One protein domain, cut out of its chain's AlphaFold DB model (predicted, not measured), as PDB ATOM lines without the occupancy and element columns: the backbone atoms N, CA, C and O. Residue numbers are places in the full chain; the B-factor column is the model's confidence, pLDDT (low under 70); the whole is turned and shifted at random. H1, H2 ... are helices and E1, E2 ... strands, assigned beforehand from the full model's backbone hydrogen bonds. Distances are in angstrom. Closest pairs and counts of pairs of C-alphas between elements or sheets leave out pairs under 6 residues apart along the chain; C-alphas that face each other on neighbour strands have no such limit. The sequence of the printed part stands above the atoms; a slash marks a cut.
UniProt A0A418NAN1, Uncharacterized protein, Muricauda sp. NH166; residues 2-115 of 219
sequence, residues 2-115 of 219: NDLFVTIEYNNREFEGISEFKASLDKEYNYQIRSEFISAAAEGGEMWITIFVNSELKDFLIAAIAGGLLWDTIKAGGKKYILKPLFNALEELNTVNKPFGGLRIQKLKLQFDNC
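What this domain is: This is residues 2 to 115 of the 219 residues of an uncharacterized protein of Muricauda sp. NH166 (UniProt A0A418NAN1). A long, twisted sheet of four strands, E2 E1 E3 E6, makes one wall; H1 and H3, side by side and running opposite ways, lie over one side of it and only graze it. H2 and the small hairpin of E4 and E5 make a head at one end of the long axis. The printed part has 114 residues, with three named helices and six named strands in the order E1 H1 E2 E3 H2 E4 E5 H3 E6; the class is mixed, helices and strands. The large sheet is mixed, and the two-stranded one is antiparallel. The whole is compact, with a radius of gyration of the C-alphas of 15.0 A, yet elongated, spanning 43 by 24 by 21 A.

How they stand to each other: In the large sheet, inner strands E1, residues 4 to 11, and E3, residues 45 to 53, are antiparallel at 162 degrees, with N 7 and O 50 within hydrogen-bond range at 2.8 A. Edge strand E2, residues 30 to 36, is parallel to E1 at 14 degrees, with N 8 and O 32 at 2.8 A. Edge strand E6, residues 103 to 111, is parallel to E3 at 17 degrees, with N 49 and O 107 at 2.9 A; E6 bends by 62 degrees at residue 106. H1, residues 18 to 26, only grazes this sheet with residues 18 to 25, and H3, residues 84 to 96, only grazes it with residues 86 to 96. H1 and H3 touch, at a shallow tilt of 8 degrees, opposite ways; their closest C-alphas, those of Phe 21 and Ala 89, are 5.8 A apart. E1, H1 and E2 form a strand-helix-strand unit, two parallel neighbour strands with a helix between, and its crossover is right-handed. E4, residues 74 to 76, and E5, residues 79 to 81, are an antiparallel hairpin at 153 degrees, with N 74 and O 81 at 2.8 A. H2, residues 57 to 66, is not on the large sheet; its closest C-alpha to E4 is that of Phe 60, 5.5 A from that of Ala 76. H2 and H3 are apart. In H1, H2 and H3 every O i to N i+4 pair is within hydrogen-bond range.

Where its parts are: E1 begins at C-alpha 4 (10.464, 8.858, 33.018) and is 23.1 A long. E3 is 25.5 A, E6 21.8 A, E2 19.6 A and H3 18.4 A long. H2 begins at C-alpha 57 (14.963, -2.988, 38.622), and E6 ends at C-alpha 111 (9.385, 3.105, 41.390).

The domain as a whole: The two C-alphas farthest apart, those of Ala 40 and Gly 78, are 45.3 A apart. The printed part has no cut and no long link. The mean pLDDT of the printed part is 82.4; residues 12, 14, 37 to 44 and 66 to 72 are under 70.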
ATOM      1  N   ASN A   2      11.571  11.459  27.240       77.50
ATOM      2  CA  ASN A   2      12.056  10.202  27.822       77.50
ATOM      3  C   ASN A   2      10.938   9.470  28.582       77.50
ATOM      4  O   ASN A   2       9.940  10.078  28.960       77.50
ATOM      5  N   ASP A   3      11.141   8.183  28.868       80.50
ATOM      6  CA  ASP A   3      10.141   7.307  29.508       80.50
ATOM      7  C   ASP A   3      10.000   7.490  31.032       80.50
ATOM      8  O   ASP A   3       9.361   6.676  31.700       80.50
ATOM      9  N   LEU A   4      10.603   8.538  31.600       86.88
ATOM     10  CA  LEU A   4      10.464   8.858  33.018       86.88
ATOM     11  C   LEU A   4       9.244   9.751  33.237       86.88
ATOM     12  O   LEU A   4       9.128  10.817  32.624       86.88
ATOM     13  N   PHE A   5       8.378   9.335  34.160       91.50
ATOM     14  CA  PHE A   5       7.387  10.217  34.767       91.50
ATOM     15  C   PHE A   5       7.890  10.663  36.141       91.50
ATOM     16  O   PHE A   5       8.325   9.830  36.941       91.50
ATOM     17  N   VAL A   6       7.861  11.968  36.410       92.81
ATOM     18  CA  VAL A   6       8.386  12.549  37.653       92.81
ATOM     19  C   VAL A   6       7.279  13.300  38.387       92.81
ATOM     20  O   VAL A   6       6.717  14.262  37.873       92.81
ATOM     21  N   THR A   7       6.977  12.898  39.614       93.62
ATOM     22  CA  THR A   7       6.089  13.643  40.513       93.62
ATOM     23  C   THR A   7       6.926  14.366  41.552       93.62
ATOM     24  O   THR A   7       7.773  13.747  42.195       93.62
ATOM     25  N   ILE A   8       6.687  15.663  41.716       90.31
ATOM     26  CA  ILE A   8       7.358  16.506  42.702       90.31
ATOM     27  C   ILE A   8       6.295  17.183  43.557       90.31
ATOM     28  O   ILE A   8       5.391  17.851  43.053       90.31
ATOM     29  N   GLU A   9       6.420  17.005  44.859       88.75
ATOM     30  CA  GLU A   9       5.543  17.584  45.867       88.75
ATOM     31  C   GLU A   9       6.402  18.449  46.774       88.75
ATOM     32  O   GLU A   9       7.528  18.067  47.092       88.75
ATOM     33  N   TYR A  10       5.918  19.626  47.150       85.75
ATOM     34  CA  TYR A  10       6.680  20.533  47.998       85.75
ATOM     35  C   TYR A  10       5.793  21.259  48.994       85.75
ATOM     36  O   TYR A  10       4.617  21.494  48.713       85.75
ATOM     37  N   ASN A  11       6.348  21.624  50.151       76.56
ATOM     38  CA  ASN A  11       5.606  22.435  51.112       76.56
ATOM     39  C   ASN A  11       5.195  23.764  50.459       76.56
ATOM     40  O   ASN A  11       5.929  24.291  49.636       76.56
ATOM     41  N   ASN A  12       4.019  24.307  50.796       66.06
ATOM     42  CA  ASN A  12       3.386  25.465  50.131       66.06
ATOM     43  C   ASN A  12       4.161  26.808  50.206       66.06
ATOM     44  O   ASN A  12       3.587  27.884  50.049       66.06
ATOM     45  N   ARG A  13       5.465  26.760  50.470       71.00
ATOM     46  CA  ARG A  13       6.411  27.823  50.200       71.00
ATOM     47  C   ARG A  13       6.723  27.835  48.706       71.00
ATOM     48  O   ARG A  13       7.311  26.898  48.175       71.00
ATOM     49  N   GLU A  14       6.362  28.914  48.030       69.88
ATOM     50  CA  GLU A  14       6.742  29.096  46.633       69.88
ATOM     51  C   GLU A  14       8.271  29.210  46.521       69.88
ATOM     52  O   GLU A  14       8.885  30.093  47.122       69.88
ATOM     53  N   PHE A  15       8.893  28.268  45.807       81.50
ATOM     54  CA  PHE A  15      10.322  28.317  45.518       81.50
ATOM     55  C   PHE A  15      10.619  29.410  44.501       81.50
ATOM     56  O   PHE A  15      10.007  29.456  43.429       81.50
ATOM     57  N   GLU A  16      11.639  30.216  44.776       86.94
ATOM     58  CA  GLU A  16      12.213  31.074  43.745       86.94
ATOM     59  C   GLU A  16      12.817  30.189  42.644       86.94
ATOM     60  O   GLU A  16      13.538  29.234  42.935       86.94
ATOM     61  N   GLY A  17      12.500  30.471  41.379       87.88
ATOM     62  CA  GLY A  17      12.985  29.682  40.240       87.88
ATOM     63  C   GLY A  17      12.128  28.464  39.860       87.88
ATOM     64  O   GLY A  17      12.537  27.664  39.017       87.88
ATOM     65  N   ILE A  18      10.944  28.269  40.465       87.00
ATOM     66  CA  ILE A  18      10.104  27.088  40.180       87.00
ATOM     67  C   ILE A  18       9.594  27.042  38.729       87.00
ATOM     68  O   ILE A  18       9.359  25.960  38.188       87.00
ATOM     69  N   SER A  19       9.421  28.196  38.085       88.50
ATOM     70  CA  SER A  19       8.976  28.287  36.689       88.50
ATOM     71  C   SER A  19      10.076  27.853  35.720       88.50
ATOM     72  O   SER A  19       9.827  27.080  34.796       88.50
ATOM     73  N   GLU A  20      11.309  28.283  35.967       90.75
ATOM     74  CA  GLU A  20      12.511  27.887  35.239       90.75
ATOM     75  C   GLU A  20      12.785  26.395  35.429       90.75
ATOM     76  O   GLU A  20      13.067  25.681  34.464       90.75
ATOM     77  N   PHE A  21      12.604  25.902  36.657       89.81
ATOM     78  CA  PHE A  21      12.684  24.481  36.964       89.81
ATOM     79  C   PHE A  21      11.676  23.668  36.139       89.81
ATOM     80  O   PHE A  21      12.075  22.722  35.462       89.81
ATOM     81  N   LYS A  22      10.395  24.067  36.097       88.75
ATOM     82  CA  LYS A  22       9.367  23.429  35.246       88.75
ATOM     83  C   LYS A  22       9.787  23.388  33.774       88.75
ATOM     84  O   LYS A  22       9.833  22.315  33.174       88.75
ATOM     85  N   ALA A  23      10.205  24.534  33.236       89.56
ATOM     86  CA  ALA A  23      10.637  24.654  31.845       89.56
ATOM     87  C   ALA A  23      11.865  23.782  31.514       89.56
ATOM     88  O   ALA A  23      12.025  23.326  30.378       89.56
ATOM     89  N   SER A  24      12.745  23.535  32.491       88.31
ATOM     90  CA  SER A  24      13.889  22.633  32.325       88.31
ATOM     91  C   SER A  24      13.464  21.164  32.185       88.31
ATOM     92  O   SER A  24      14.079  20.425  31.413       88.31
ATOM     93  N   LEU A  25      12.387  20.754  32.869       88.81
ATOM     94  CA  LEU A  25      11.873  19.385  32.842       88.81
ATOM     95  C   LEU A  25      11.017  19.099  31.600       88.81
ATOM     96  O   LEU A  25      11.090  17.987  31.078       88.81
ATOM     97  N   ASP A  26      10.278  20.093  31.085       87.25
ATOM     98  CA  ASP A  26       9.378  19.965  29.916       87.25
ATOM     99  C   ASP A  26      10.076  19.399  28.670       87.25
ATOM    100  O   ASP A  26       9.460  18.753  27.820       87.25
ATOM    101  N   LYS A  27      11.387  19.635  28.546       80.62
ATOM    102  CA  LYS A  27      12.187  19.189  27.398       80.62
ATOM    103  C   LYS A  27      12.385  17.675  27.374       80.62
ATOM    104  O   LYS A  27      12.471  17.075  26.300       80.62
ATOM    105  N   GLU A  28      12.477  17.059  28.548       85.12
ATOM    106  CA  GLU A  28      13.001  15.705  28.701       85.12
ATOM    107  C   GLU A  28      12.007  14.740  29.364       85.12
ATOM    108  O   GLU A  28      12.127  13.535  29.136       85.12
ATOM    109  N   TYR A  29      11.013  15.216  30.119       87.94
ATOM    110  CA  TYR A  29      10.176  14.370  30.980       87.94
ATOM    111  C   TYR A  29       8.688  14.687  30.897       87.94
ATOM    112  O   TYR A  29       8.289  15.824  30.668       87.94
ATOM    113  N   ASN A  30       7.872  13.678  31.206       89.31
ATOM    114  CA  ASN A  30       6.523  13.919  31.703       89.31
ATOM    115  C   ASN A  30       6.623  14.186  33.208       89.31
ATOM    116  O   ASN A  30       7.274  13.417  33.921       89.31
ATOM    117  N   TYR A  31       5.988  15.238  33.717       90.69
ATOM    118  CA  TYR A  31       6.042  15.521  35.147       90.69
ATOM    119  C   TYR A  31       4.748  16.114  35.701       90.69
ATOM    120  O   TYR A  31       3.913  16.654  34.979       90.69
ATOM    121  N   GLN A  32       4.608  16.027  37.019       90.00
ATOM    122  CA  GLN A  32       3.584  16.711  37.791       90.00
ATOM    123  C   GLN A  32       4.245  17.386  38.991       90.00
ATOM    124  O   GLN A  32       4.883  16.715  39.796       90.00
ATOM    125  N   ILE A  33       4.067  18.701  39.121       87.44
ATOM    126  CA  ILE A  33       4.517  19.453  40.296       87.44
ATOM    127  C   ILE A  33       3.292  19.982  41.031       87.44
ATOM    128  O   ILE A  33       2.497  20.717  40.442       87.44
ATOM    129  N   ARG A  34       3.145  19.635  42.311       84.25
ATOM    130  CA  ARG A  34       2.058  20.120  43.171       84.25
ATOM    131  C   ARG A  34       2.610  20.711  44.459       84.25
ATOM    132  O   ARG A  34       3.533  20.149  45.039       84.25
ATOM    133  N   SER A  35       2.040  21.826  44.906       78.44
ATOM    134  CA  SER A  35       2.237  22.235  46.291       78.44
ATOM    135  C   SER A  35       1.396  21.337  47.196       78.44
ATOM    136  O   SER A  35       0.310  20.884  46.828       78.44
ATOM    137  N   GLU A  36       1.916  21.067  48.381       75.69
ATOM    138  CA  GLU A  36       1.246  20.337  49.438       75.69
ATOM    139  C   GLU A  36       1.141  21.250  50.660       75.69
ATOM    140  O   GLU A  36       2.073  21.979  51.021       75.69
ATOM    141  N   PHE A  37      -0.033  21.259  51.289       65.56
ATOM    142  CA  PHE A  37      -0.206  21.971  52.545       65.56
ATOM    143  C   PHE A  37       0.452  21.152  53.656       65.56
ATOM    144  O   PHE A  37      -0.093  20.145  54.103       65.56
ATOM    145  N   ILE A  38       1.626  21.595  54.094       62.44
ATOM    146  CA  ILE A  38       2.366  20.990  55.201       62.44
ATOM    147  C   ILE A  38       2.350  21.977  56.370       62.44
ATOM    148  O   ILE A  38       2.357  23.191  56.168       62.44
ATOM    149  N   SER A  39       2.246  21.451  57.593       55.06
ATOM    150  CA  SER A  39       2.116  22.242  58.823       55.06
ATOM    151  C   SER A  39       3.195  23.327  58.937       55.06
ATOM    152  O   SER A  39       4.348  23.104  58.579       55.06
ATOM    153  N   ALA A  40       2.828  24.479  59.510       45.53
ATOM    154  CA  ALA A  40       3.638  25.699  59.624       45.53
ATOM    155  C   ALA A  40       4.988  25.555  60.369       45.53
ATOM    156  O   ALA A  40       5.752  26.512  60.419       45.53
ATOM    157  N   ALA A  41       5.285  24.385  60.943       54.72
ATOM    158  CA  ALA A  41       6.583  24.061  61.543       54.72
ATOM    159  C   ALA A  41       7.616  23.521  60.528       54.72
ATOM    160  O   ALA A  41       8.753  23.246  60.906       54.72
ATOM    161  N   ALA A  42       7.234  23.344  59.258       55.12
ATOM    162  CA  ALA A  42       8.145  22.981  58.179       55.12
ATOM    163  C   ALA A  42       9.015  24.190  57.792       55.12
ATOM    164  O   ALA A  42       8.597  25.063  57.030       55.12
ATOM    165  N   GLU A  43      10.226  24.259  58.343       53.09
ATOM    166  CA  GLU A  43      11.226  25.262  57.976       53.09
ATOM    167  C   GLU A  43      12.040  24.811  56.750       53.09
ATOM    168  O   GLU A  43      12.522  23.678  56.672       53.09
ATOM    169  N   GLY A  44      12.255  25.727  55.804       58.78
ATOM    170  CA  GLY A  44      12.943  25.434  54.541       58.78
ATOM    171  C   GLY A  44      11.986  24.964  53.445       58.78
ATOM    172  O   GLY A  44      10.793  24.797  53.676       58.78
ATOM    173  N   GLY A  45      12.480  24.846  52.215       73.75
ATOM    174  CA  GLY A  45      11.670  24.350  51.111       73.75
ATOM    175  C   GLY A  45      11.822  22.838  50.970       73.75
ATOM    176  O   GLY A  45      12.817  22.335  50.441       73.75
ATOM    177  N   GLU A  46      10.853  22.118  51.522       84.62
ATOM    178  CA  GLU A  46      10.840  20.660  51.601       84.62
ATOM    179  C   GLU A  46      10.222  20.060  50.347       84.62
ATOM    180  O   GLU A  46       9.252  20.595  49.810       84.62
ATOM    181  N   MET A  47      10.781  18.944  49.888       88.12
ATOM    182  CA  MET A  47      10.407  18.310  48.637       88.12
ATOM    183  C   MET A  47      10.346  16.784  48.758       88.12
ATOM    184  O   MET A  47      11.206  16.139  49.363       88.12
ATOM    185  N   TRP A  48       9.354  16.203  48.094       91.75
ATOM    186  CA  TRP A  48       9.193  14.775  47.863       91.75
ATOM    187  C   TRP A  48       9.211  14.534  46.362       91.75
ATOM    188  O   TRP A  48       8.517  15.207  45.604       91.75
ATOM    189  N   ILE A  49      10.007  13.565  45.928       93.19
ATOM    190  CA  ILE A  49      10.179  13.251  44.511       93.19
ATOM    191  C   ILE A  49       9.848  11.781  44.302       93.19
ATOM    192  O   ILE A  49      10.388  10.917  44.989       93.19
ATOM    193  N   THR A  50       8.996  11.484  43.326       95.88
ATOM    194  CA  THR A  50       8.782  10.126  42.823       95.88
ATOM    195  C   THR A  50       9.155  10.065  41.351       95.88
ATOM    196  O   THR A  50       8.591  10.787  40.539       95.88
ATOM    197  N   ILE A  51      10.088   9.185  41.005       94.06
ATOM    198  CA  ILE A  51      10.486   8.889  39.631       94.06
ATOM    199  C   ILE A  51       9.953   7.500  39.294       94.06
ATOM    200  O   ILE A  51      10.339   6.510  39.921       94.06
ATOM    201  N   PHE A  52       9.068   7.430  38.306       94.19
ATOM    202  CA  PHE A  52       8.563   6.177  37.761       94.19
ATOM    203  C   PHE A  52       9.474   5.732  36.622       94.19
ATOM    204  O   PHE A  52       9.640   6.434  35.622       94.19
ATOM    205  N   VAL A  53      10.082   4.569  36.808       91.44
ATOM    206  CA  VAL A  53      10.981   3.921  35.866       91.44
ATOM    207  C   VAL A  53      10.246   2.697  35.342       91.44
ATOM    208  O   VAL A  53      10.157   1.688  36.030       91.44
ATOM    209  N   ASN A  54       9.695   2.799  34.133       88.38
ATOM    210  CA  ASN A  54       8.884   1.747  33.508       88.38
ATOM    211  C   ASN A  54       9.751   0.573  32.996       88.38
ATOM    212  O   ASN A  54       9.763   0.273  31.796       88.38
ATOM    213  N   SER A  55      10.549  -0.019  33.877       90.19
ATOM    214  CA  SER A  55      11.317  -1.243  33.659       90.19
ATOM    215  C   SER A  55      11.535  -1.965  34.981       90.19
ATOM    216  O   SER A  55      11.565  -1.337  36.043       90.19
ATOM    217  N   GLU A  56      11.817  -3.263  34.916       92.25
ATOM    218  CA  GLU A  56      12.304  -4.014  36.068       92.25
ATOM    219  C   GLU A  56      13.610  -3.427  36.621       92.25
ATOM    220  O   GLU A  56      14.482  -2.950  35.884       92.25
ATOM    221  N   LEU A  57      13.779  -3.514  37.944       92.81
ATOM    222  CA  LEU A  57      14.963  -2.988  38.622       92.81
ATOM    223  C   LEU A  57      16.255  -3.635  38.096       92.81
ATOM    224  O   LEU A  57      17.259  -2.951  37.925       92.81
ATOM    225  N   LYS A  58      16.244  -4.943  37.820       90.88
ATOM    226  CA  LYS A  58      17.431  -5.676  37.354       90.88
ATOM    227  C   LYS A  58      17.944  -5.140  36.017       90.88
ATOM    228  O   LYS A  58      19.133  -4.846  35.904       90.88
ATOM    229  N   ASP A  59      17.058  -4.984  35.039       89.38
ATOM    230  CA  ASP A  59      17.412  -4.488  33.706       89.38
ATOM    231  C   ASP A  59      17.942  -3.060  33.770       89.38
ATOM    232  O   ASP A  59      18.953  -2.725  33.143       89.38
ATOM    233  N   PHE A  60      17.303  -2.231  34.595       89.56
ATOM    234  CA  PHE A  60      17.767  -0.880  34.850       89.56
ATOM    235  C   PHE A  60      19.162  -0.863  35.489       89.56
ATOM    236  O   PHE A  60      20.026  -0.115  35.037       89.56
ATOM    237  N   LEU A  61      19.417  -1.694  36.507       88.75
ATOM    238  CA  LEU A  61      20.711  -1.759  37.192       88.75
ATOM    239  C   LEU A  61      21.832  -2.257  36.280       88.75
ATOM    240  O   LEU A  61      22.927  -1.699  36.326       88.75
ATOM    241  N   ILE A  62      21.578  -3.260  35.431       85.00
ATOM    242  CA  ILE A  62      22.556  -3.728  34.437       85.00
ATOM    243  C   ILE A  62      22.955  -2.566  33.528       85.00
ATOM    244  O   ILE A  62      24.143  -2.308  33.349       85.00
ATOM    245  N   ALA A  63      21.975  -1.827  33.005       80.44
ATOM    246  CA  ALA A  63      22.229  -0.681  32.144       80.44
ATOM    247  C   ALA A  63      22.937   0.469  32.882       80.44
ATOM    248  O   ALA A  63      23.863   1.067  32.335       80.44
ATOM    249  N   ALA A  64      22.539   0.758  34.122       79.31
ATOM    250  CA  ALA A  64      23.133   1.808  34.946       79.31
ATOM    251  C   ALA A  64      24.592   1.497  35.320       79.31
ATOM    252  O   ALA A  64      25.434   2.388  35.316       79.31
ATOM    253  N   ILE A  65      24.912   0.233  35.614       75.44
ATOM    254  CA  ILE A  65      26.271  -0.201  35.959       75.44
ATOM    255  C   ILE A  65      27.144  -0.302  34.706       75.44
ATOM    256  O   ILE A  65      28.267   0.202  34.710       75.44
ATOM    257  N   ALA A  66      26.639  -0.909  33.626       68.56
ATOM    258  CA  ALA A  66      27.370  -1.053  32.367       68.56
ATOM    259  C   ALA A  66      27.648   0.299  31.691       68.56
ATOM    260  O   ALA A  66      28.686   0.464  31.055       68.56
ATOM    261  N   GLY A  67      26.752   1.278  31.857       60.97
ATOM    262  CA  GLY A  67      26.954   2.655  31.396       60.97
ATOM    263  C   GLY A  67      28.024   3.433  32.174       60.97
ATOM    264  O   GLY A  67      28.434   4.509  31.736       60.97
ATOM    265  N   GLY A  68      28.503   2.909  33.308       60.72
ATOM    266  CA  GLY A  68      29.423   3.616  34.195       60.72
ATOM    267  C   GLY A  68      28.823   4.911  34.761       60.72
ATOM    268  O   GLY A  68      27.613   5.086  34.826       60.72
ATOM    269  N   LEU A  69      29.686   5.850  35.161       48.91
ATOM    270  CA  LEU A  69      29.346   7.170  35.731       48.91
ATOM    271  C   LEU A  69      28.487   8.087  34.828       48.91
ATOM    272  O   LEU A  69      28.230   9.235  35.192       48.91
ATOM    273  N   LEU A  70      28.038   7.622  33.661       53.72
ATOM    274  CA  LEU A  70      27.249   8.392  32.705       53.72
ATOM    275  C   LEU A  70      25.746   8.231  32.988       53.72
ATOM    276  O   LEU A  70      24.989   7.662  32.206       53.72
ATOM    277  N   TRP A  71      25.305   8.827  34.100       65.56
ATOM    278  CA  TRP A  71      23.889   9.079  34.448       65.56
ATOM    279  C   TRP A  71      23.122   9.900  33.402       65.56
ATOM    280  O   TRP A  71      21.905  10.095  33.491       65.56
ATOM    281  N   ASP A  72      23.856  10.411  32.422       66.81
ATOM    282  CA  ASP A  72      23.372  11.114  31.254       66.81
ATOM    283  C   ASP A  72      22.390  10.251  30.462       66.81
ATOM    284  O   ASP A  72      21.399  10.770  29.968       66.81
ATOM    285  N   THR A  73      22.621   8.944  30.305       75.44
ATOM    286  CA  THR A  73      21.702   8.088  29.544       75.44
ATOM    287  C   THR A  73      21.832   6.620  29.938       75.44
ATOM    288  O   THR A  73      22.839   5.978  29.663       75.44
ATOM    289  N   ILE A  74      20.748   6.060  30.462       78.94
ATOM    290  CA  ILE A  74      20.579   4.640  30.754       78.94
ATOM    291  C   ILE A  74      19.660   4.053  29.681       78.94
ATOM    292  O   ILE A  74      18.555   4.552  29.462       78.94
ATOM    293  N   LYS A  75      20.114   3.002  28.990       79.25
ATOM    294  CA  LYS A  75      19.307   2.270  28.002       79.25
ATOM    295  C   LYS A  75      18.944   0.890  28.543       79.25
ATOM    296  O   LYS A  75      19.823   0.040  28.623       79.25
ATOM    297  N   ALA A  76      17.678   0.656  28.872       78.31
ATOM    298  CA  ALA A  76      17.193  -0.647  29.340       78.31
ATOM    299  C   ALA A  76      15.876  -1.007  28.642       78.31
ATOM    300  O   ALA A  76      15.002  -0.157  28.493       78.31
ATOM    301  N   GLY A  77      15.757  -2.246  28.152       70.69
ATOM    302  CA  GLY A  77      14.550  -2.721  27.460       70.69
ATOM    303  C   GLY A  77      14.156  -1.906  26.218       70.69
ATOM    304  O   GLY A  77      12.974  -1.732  25.950       70.69
ATOM    305  N   GLY A  78      15.126  -1.330  25.496       76.44
ATOM    306  CA  GLY A  78      14.871  -0.440  24.349       76.44
ATOM    307  C   GLY A  78      14.445   0.989  24.719       76.44
ATOM    308  O   GLY A  78      14.357   1.840  23.836       76.44
ATOM    309  N   LYS A  79      14.248   1.274  26.010       77.69
ATOM    310  CA  LYS A  79      13.893   2.593  26.545       77.69
ATOM    311  C   LYS A  79      15.135   3.405  26.875       77.69
ATOM    312  O   LYS A  79      16.205   2.849  27.135       77.69
ATOM    313  N   LYS A  80      14.993   4.732  26.869       80.88
ATOM    314  CA  LYS A  80      16.058   5.680  27.213       80.88
ATOM    315  C   LYS A  80      15.641   6.485  28.442       80.88
ATOM    316  O   LYS A  80      14.635   7.189  28.415       80.88
ATOM    317  N   TYR A  81      16.454   6.421  29.488       82.00
ATOM    318  CA  TYR A  81      16.278   7.179  30.720       82.00
ATOM    319  C   TYR A  81      17.436   8.153  30.879       82.00
ATOM    320  O   TYR A  81      18.597   7.765  30.797       82.00
ATOM    321  N   ILE A  82      17.137   9.420  31.109       82.25
ATOM    322  CA  ILE A  82      18.139  10.473  31.280       82.25
ATOM    323  C   ILE A  82      17.857  11.055  32.657       82.25
ATOM    324  O   ILE A  82      16.759  11.542  32.861       82.25
ATOM    325  N   LEU A  83      18.765  10.971  33.630       81.44
ATOM    326  CA  LEU A  83      18.492  11.470  34.993       81.44
ATOM    327  C   LEU A  83      19.206  12.788  35.295       81.44
ATOM    328  O   LEU A  83      18.777  13.561  36.147       81.44
ATOM    329  N   LYS A  84      20.288  13.067  34.571       80.44
ATOM    330  CA  LYS A  84      21.115  14.254  34.782       80.44
ATOM    331  C   LYS A  84      20.375  15.591  34.631       80.44
ATOM    332  O   LYS A  84      20.582  16.426  35.503       80.44
ATOM    333  N   PRO A  85      19.511  15.828  33.621       83.81
ATOM    334  CA  PRO A  85      18.746  17.073  33.543       83.81
ATOM    335  C   PRO A  85      17.894  17.326  34.786       83.81
ATOM    336  O   PRO A  85      17.919  18.437  35.299       83.81
ATOM    337  N   LEU A  86      17.228  16.296  35.322       87.12
ATOM    338  CA  LEU A  86      16.479  16.411  36.576       87.12
ATOM    339  C   LEU A  86      17.389  16.836  37.738       87.12
ATOM    340  O   LEU A  86      17.067  17.779  38.454       87.12
ATOM    341  N   PHE A  87      18.534  16.176  37.927       84.19
ATOM    342  CA  PHE A  87      19.441  16.514  39.032       84.19
ATOM    343  C   PHE A  87      20.111  17.880  38.867       84.19
ATOM    344  O   PHE A  87      20.265  18.595  39.851       84.19
ATOM    345  N   ASN A  88      20.457  18.274  37.641       84.56
ATOM    346  CA  ASN A  88      20.979  19.610  37.359       84.56
ATOM    347  C   ASN A  88      19.935  20.683  37.688       84.56
ATOM    348  O   ASN A  88      20.250  21.646  38.378       84.56
ATOM    349  N   ALA A  89      18.686  20.477  37.261       88.38
ATOM    350  CA  ALA A  89      17.589  21.386  37.562       88.38
ATOM    351  C   ALA A  89      17.349  21.510  39.077       88.38
ATOM    352  O   ALA A  89      17.108  22.604  39.583       88.38
ATOM    353  N   LEU A  90      17.461  20.405  39.825       87.50
ATOM    354  CA  LEU A  90      17.360  20.420  41.288       87.50
ATOM    355  C   LEU A  90      18.524  21.181  41.940       87.50
ATOM    356  O   LEU A  90      18.303  21.921  42.893       87.50
ATOM    357  N   GLU A  91      19.748  21.039  41.433       85.44
ATOM    358  CA  GLU A  91      20.922  21.763  41.942       85.44
ATOM    359  C   GLU A  91      20.828  23.278  41.674       85.44
ATOM    360  O   GLU A  91      21.182  24.093  42.534       85.44
ATOM    361  N   GLU A  92      20.307  23.667  40.508       88.94
ATOM    362  CA  GLU A  92      20.014  25.062  40.161       88.94
ATOM    363  C   GLU A  92      18.945  25.641  41.091       88.94
ATOM    364  O   GLU A  92      19.179  26.666  41.736       88.94
ATOM    365  N   LEU A  93      17.818  24.939  41.249       89.00
ATOM    366  CA  LEU A  93      16.734  25.348  42.142       89.00
ATOM    367  C   LEU A  93      17.212  25.441  43.604       89.00
ATOM    368  O   LEU A  93      16.897  26.405  44.303       89.00
ATOM    369  N   ASN A  94      18.045  24.501  44.056       86.62
ATOM    370  CA  ASN A  94      18.713  24.560  45.358       86.62
ATOM    371  C   ASN A  94      19.596  25.792  45.495       86.62
ATOM    372  O   ASN A  94      19.551  26.463  46.521       86.62
ATOM    373  N   THR A  95      20.368  26.123  44.463       87.56
ATOM    374  CA  THR A  95      21.260  27.281  44.489       87.56
ATOM    375  C   THR A  95      20.500  28.597  44.604       87.56
ATOM    376  O   THR A  95      20.899  29.431  45.416       87.56
ATOM    377  N   VAL A  96      19.393  28.760  43.878       89.50
ATOM    378  CA  VAL A  96      18.532  29.951  43.982       89.50
ATOM    379  C   VAL A  96      17.934  30.078  45.387       89.50
ATOM    380  O   VAL A  96      17.916  31.160  45.960       89.50
ATOM    381  N   ASN A  97      17.542  28.959  46.002       86.31
ATOM    382  CA  ASN A  97      16.898  28.954  47.317       86.31
ATOM    383  C   ASN A  97      17.884  28.848  48.505       86.31
ATOM    384  O   ASN A  97      17.453  28.779  49.661       86.31
ATOM    385  N   LYS A  98      19.208  28.877  48.272       86.62
ATOM    386  CA  LYS A  98      20.249  28.834  49.326       86.62
ATOM    387  C   LYS A  98      20.079  29.883  50.436       86.62
ATOM    388  O   LYS A  98      20.239  29.491  51.593       86.62
ATOM    389  N   PRO A  99      19.728  31.161  50.157       86.00
ATOM    390  CA  PRO A  99      19.501  32.171  51.203       86.00
ATOM    391  C   PRO A  99      18.435  31.777  52.231       86.00
ATOM    392  O   PRO A  99      18.381  32.329  53.325       86.00
ATOM    393  N   PHE A 100      17.603  30.797  51.886       78.56
ATOM    394  CA  PHE A 100      16.482  30.332  52.676       78.56
ATOM    395  C   PHE A 100      16.658  28.929  53.266       78.56
ATOM    396  O   PHE A 100      15.678  28.325  53.711       78.56
ATOM    397  N   GLY A 101      17.884  28.400  53.244       78.56
ATOM    398  CA  GLY A 101      18.201  27.045  53.694       78.56
ATOM    399  C   GLY A 101      18.225  25.990  52.581       78.56
ATOM    400  O   GLY A 101      18.491  24.829  52.884       78.56
ATOM    401  N   GLY A 102      18.007  26.379  51.318       81.56
ATOM    402  CA  GLY A 102      18.071  25.486  50.155       81.56
ATOM    403  C   GLY A 102      16.868  24.547  50.007       81.56
ATOM    404  O   GLY A 102      15.847  24.693  50.685       81.56
ATOM    405  N   LEU A 103      17.002  23.582  49.094       83.62
ATOM    406  CA  LEU A 103      16.072  22.465  48.938       83.62
ATOM    407  C   LEU A 103      16.374  21.372  49.959       83.62
ATOM    408  O   LEU A 103      17.531  21.001  50.170       83.62
ATOM    409  N   ARG A 104      15.313  20.791  50.520       86.56
ATOM    410  CA  ARG A 104      15.392  19.594  51.358       86.56
ATOM    411  C   ARG A 104      14.580  18.472  50.727       86.56
ATOM    412  O   ARG A 104      13.358  18.470  50.846       86.56
ATOM    413  N   ILE A 105      15.229  17.519  50.057       89.19
ATOM    414  CA  ILE A 105      14.533  16.342  49.521       89.19
ATOM    415  C   ILE A 105      14.410  15.321  50.648       89.19
ATOM    416  O   ILE A 105      15.282  14.480  50.878       89.19
ATOM    417  N   GLN A 106      13.283  15.413  51.347       90.81
ATOM    418  CA  GLN A 106      12.929  14.556  52.476       90.81
ATOM    419  C   GLN A 106      12.818  13.094  52.037       90.81
ATOM    420  O   GLN A 106      13.205  12.179  52.763       90.81
ATOM    421  N   LYS A 107      12.306  12.873  50.821       93.31
ATOM    422  CA  LYS A 107      12.102  11.541  50.254       93.31
ATOM    423  C   LYS A 107      12.222  11.551  48.736       93.31
ATOM    424  O   LYS A 107      11.426  12.181  48.042       93.31
ATOM    425  N   LEU A 108      13.147  10.748  48.226       95.06
ATOM    426  CA  LEU A 108      13.231  10.352  46.826       95.06
ATOM    427  C   LEU A 108      12.767   8.898  46.685       95.06
ATOM    428  O   LEU A 108      13.349   7.983  47.264       95.06
ATOM    429  N   LYS A 109      11.715   8.675  45.901       97.00
ATOM    430  CA  LYS A 109      11.184   7.358  45.552       97.00
ATOM    431  C   LYS A 109      11.521   7.045  44.095       97.00
ATOM    432  O   LYS A 109      11.137   7.786  43.198       97.00
ATOM    433  N   LEU A 110      12.160   5.905  43.858       95.62
ATOM    434  CA  LEU A 110      12.311   5.300  42.534       95.62
ATOM    435  C   LEU A 110      11.374   4.094  42.460       95.62
ATOM    436  O   LEU A 110      11.540   3.137  43.219       95.62
ATOM    437  N   GLN A 111      10.363   4.169  41.599       97.19
ATOM    438  CA  GLN A 111       9.385   3.105  41.390       97.19
ATOM    439  C   GLN A 111       9.713   2.358  40.100       97.19
ATOM    440  O   GLN A 111       9.586   2.930  39.023       97.19
ATOM    441  N   PHE A 112      10.099   1.096  40.232       95.38
ATOM    442  CA  PHE A 112      10.269   0.144  39.135       95.38
ATOM    443  C   PHE A 112       9.027  -0.743  39.029       95.38
ATOM    444  O   PHE A 112       8.171  -0.720  39.921       95.38
ATOM    445  N   ASP A 113       8.955  -1.564  37.985       94.50
ATOM    446  CA  ASP A 113       7.812  -2.461  37.765       94.50
ATOM    447  C   ASP A 113       7.647  -3.485  38.905       94.50
ATOM    448  O   ASP A 113       6.528  -3.791  39.313       94.50
ATOM    449  N   ASN A 114       8.760  -3.969  39.471       95.06
ATOM    450  CA  ASN A 114       8.785  -5.022  40.494       95.06
ATOM    451  C   ASN A 114       9.387  -4.602  41.846       95.06
ATOM    452  O   ASN A 114       9.411  -5.389  42.791       95.06
ATOM    453  N   CYS A 115       9.914  -3.382  41.964       97.38
ATOM    454  CA  CYS A 115      10.607  -2.952  43.174       97.38
ATOM    455  C   CYS A 115      10.489  -1.443  43.398       97.38
ATOM    456  O   CYS A 115      10.373  -0.658  42.460       97.38
TER     457      CYS A 115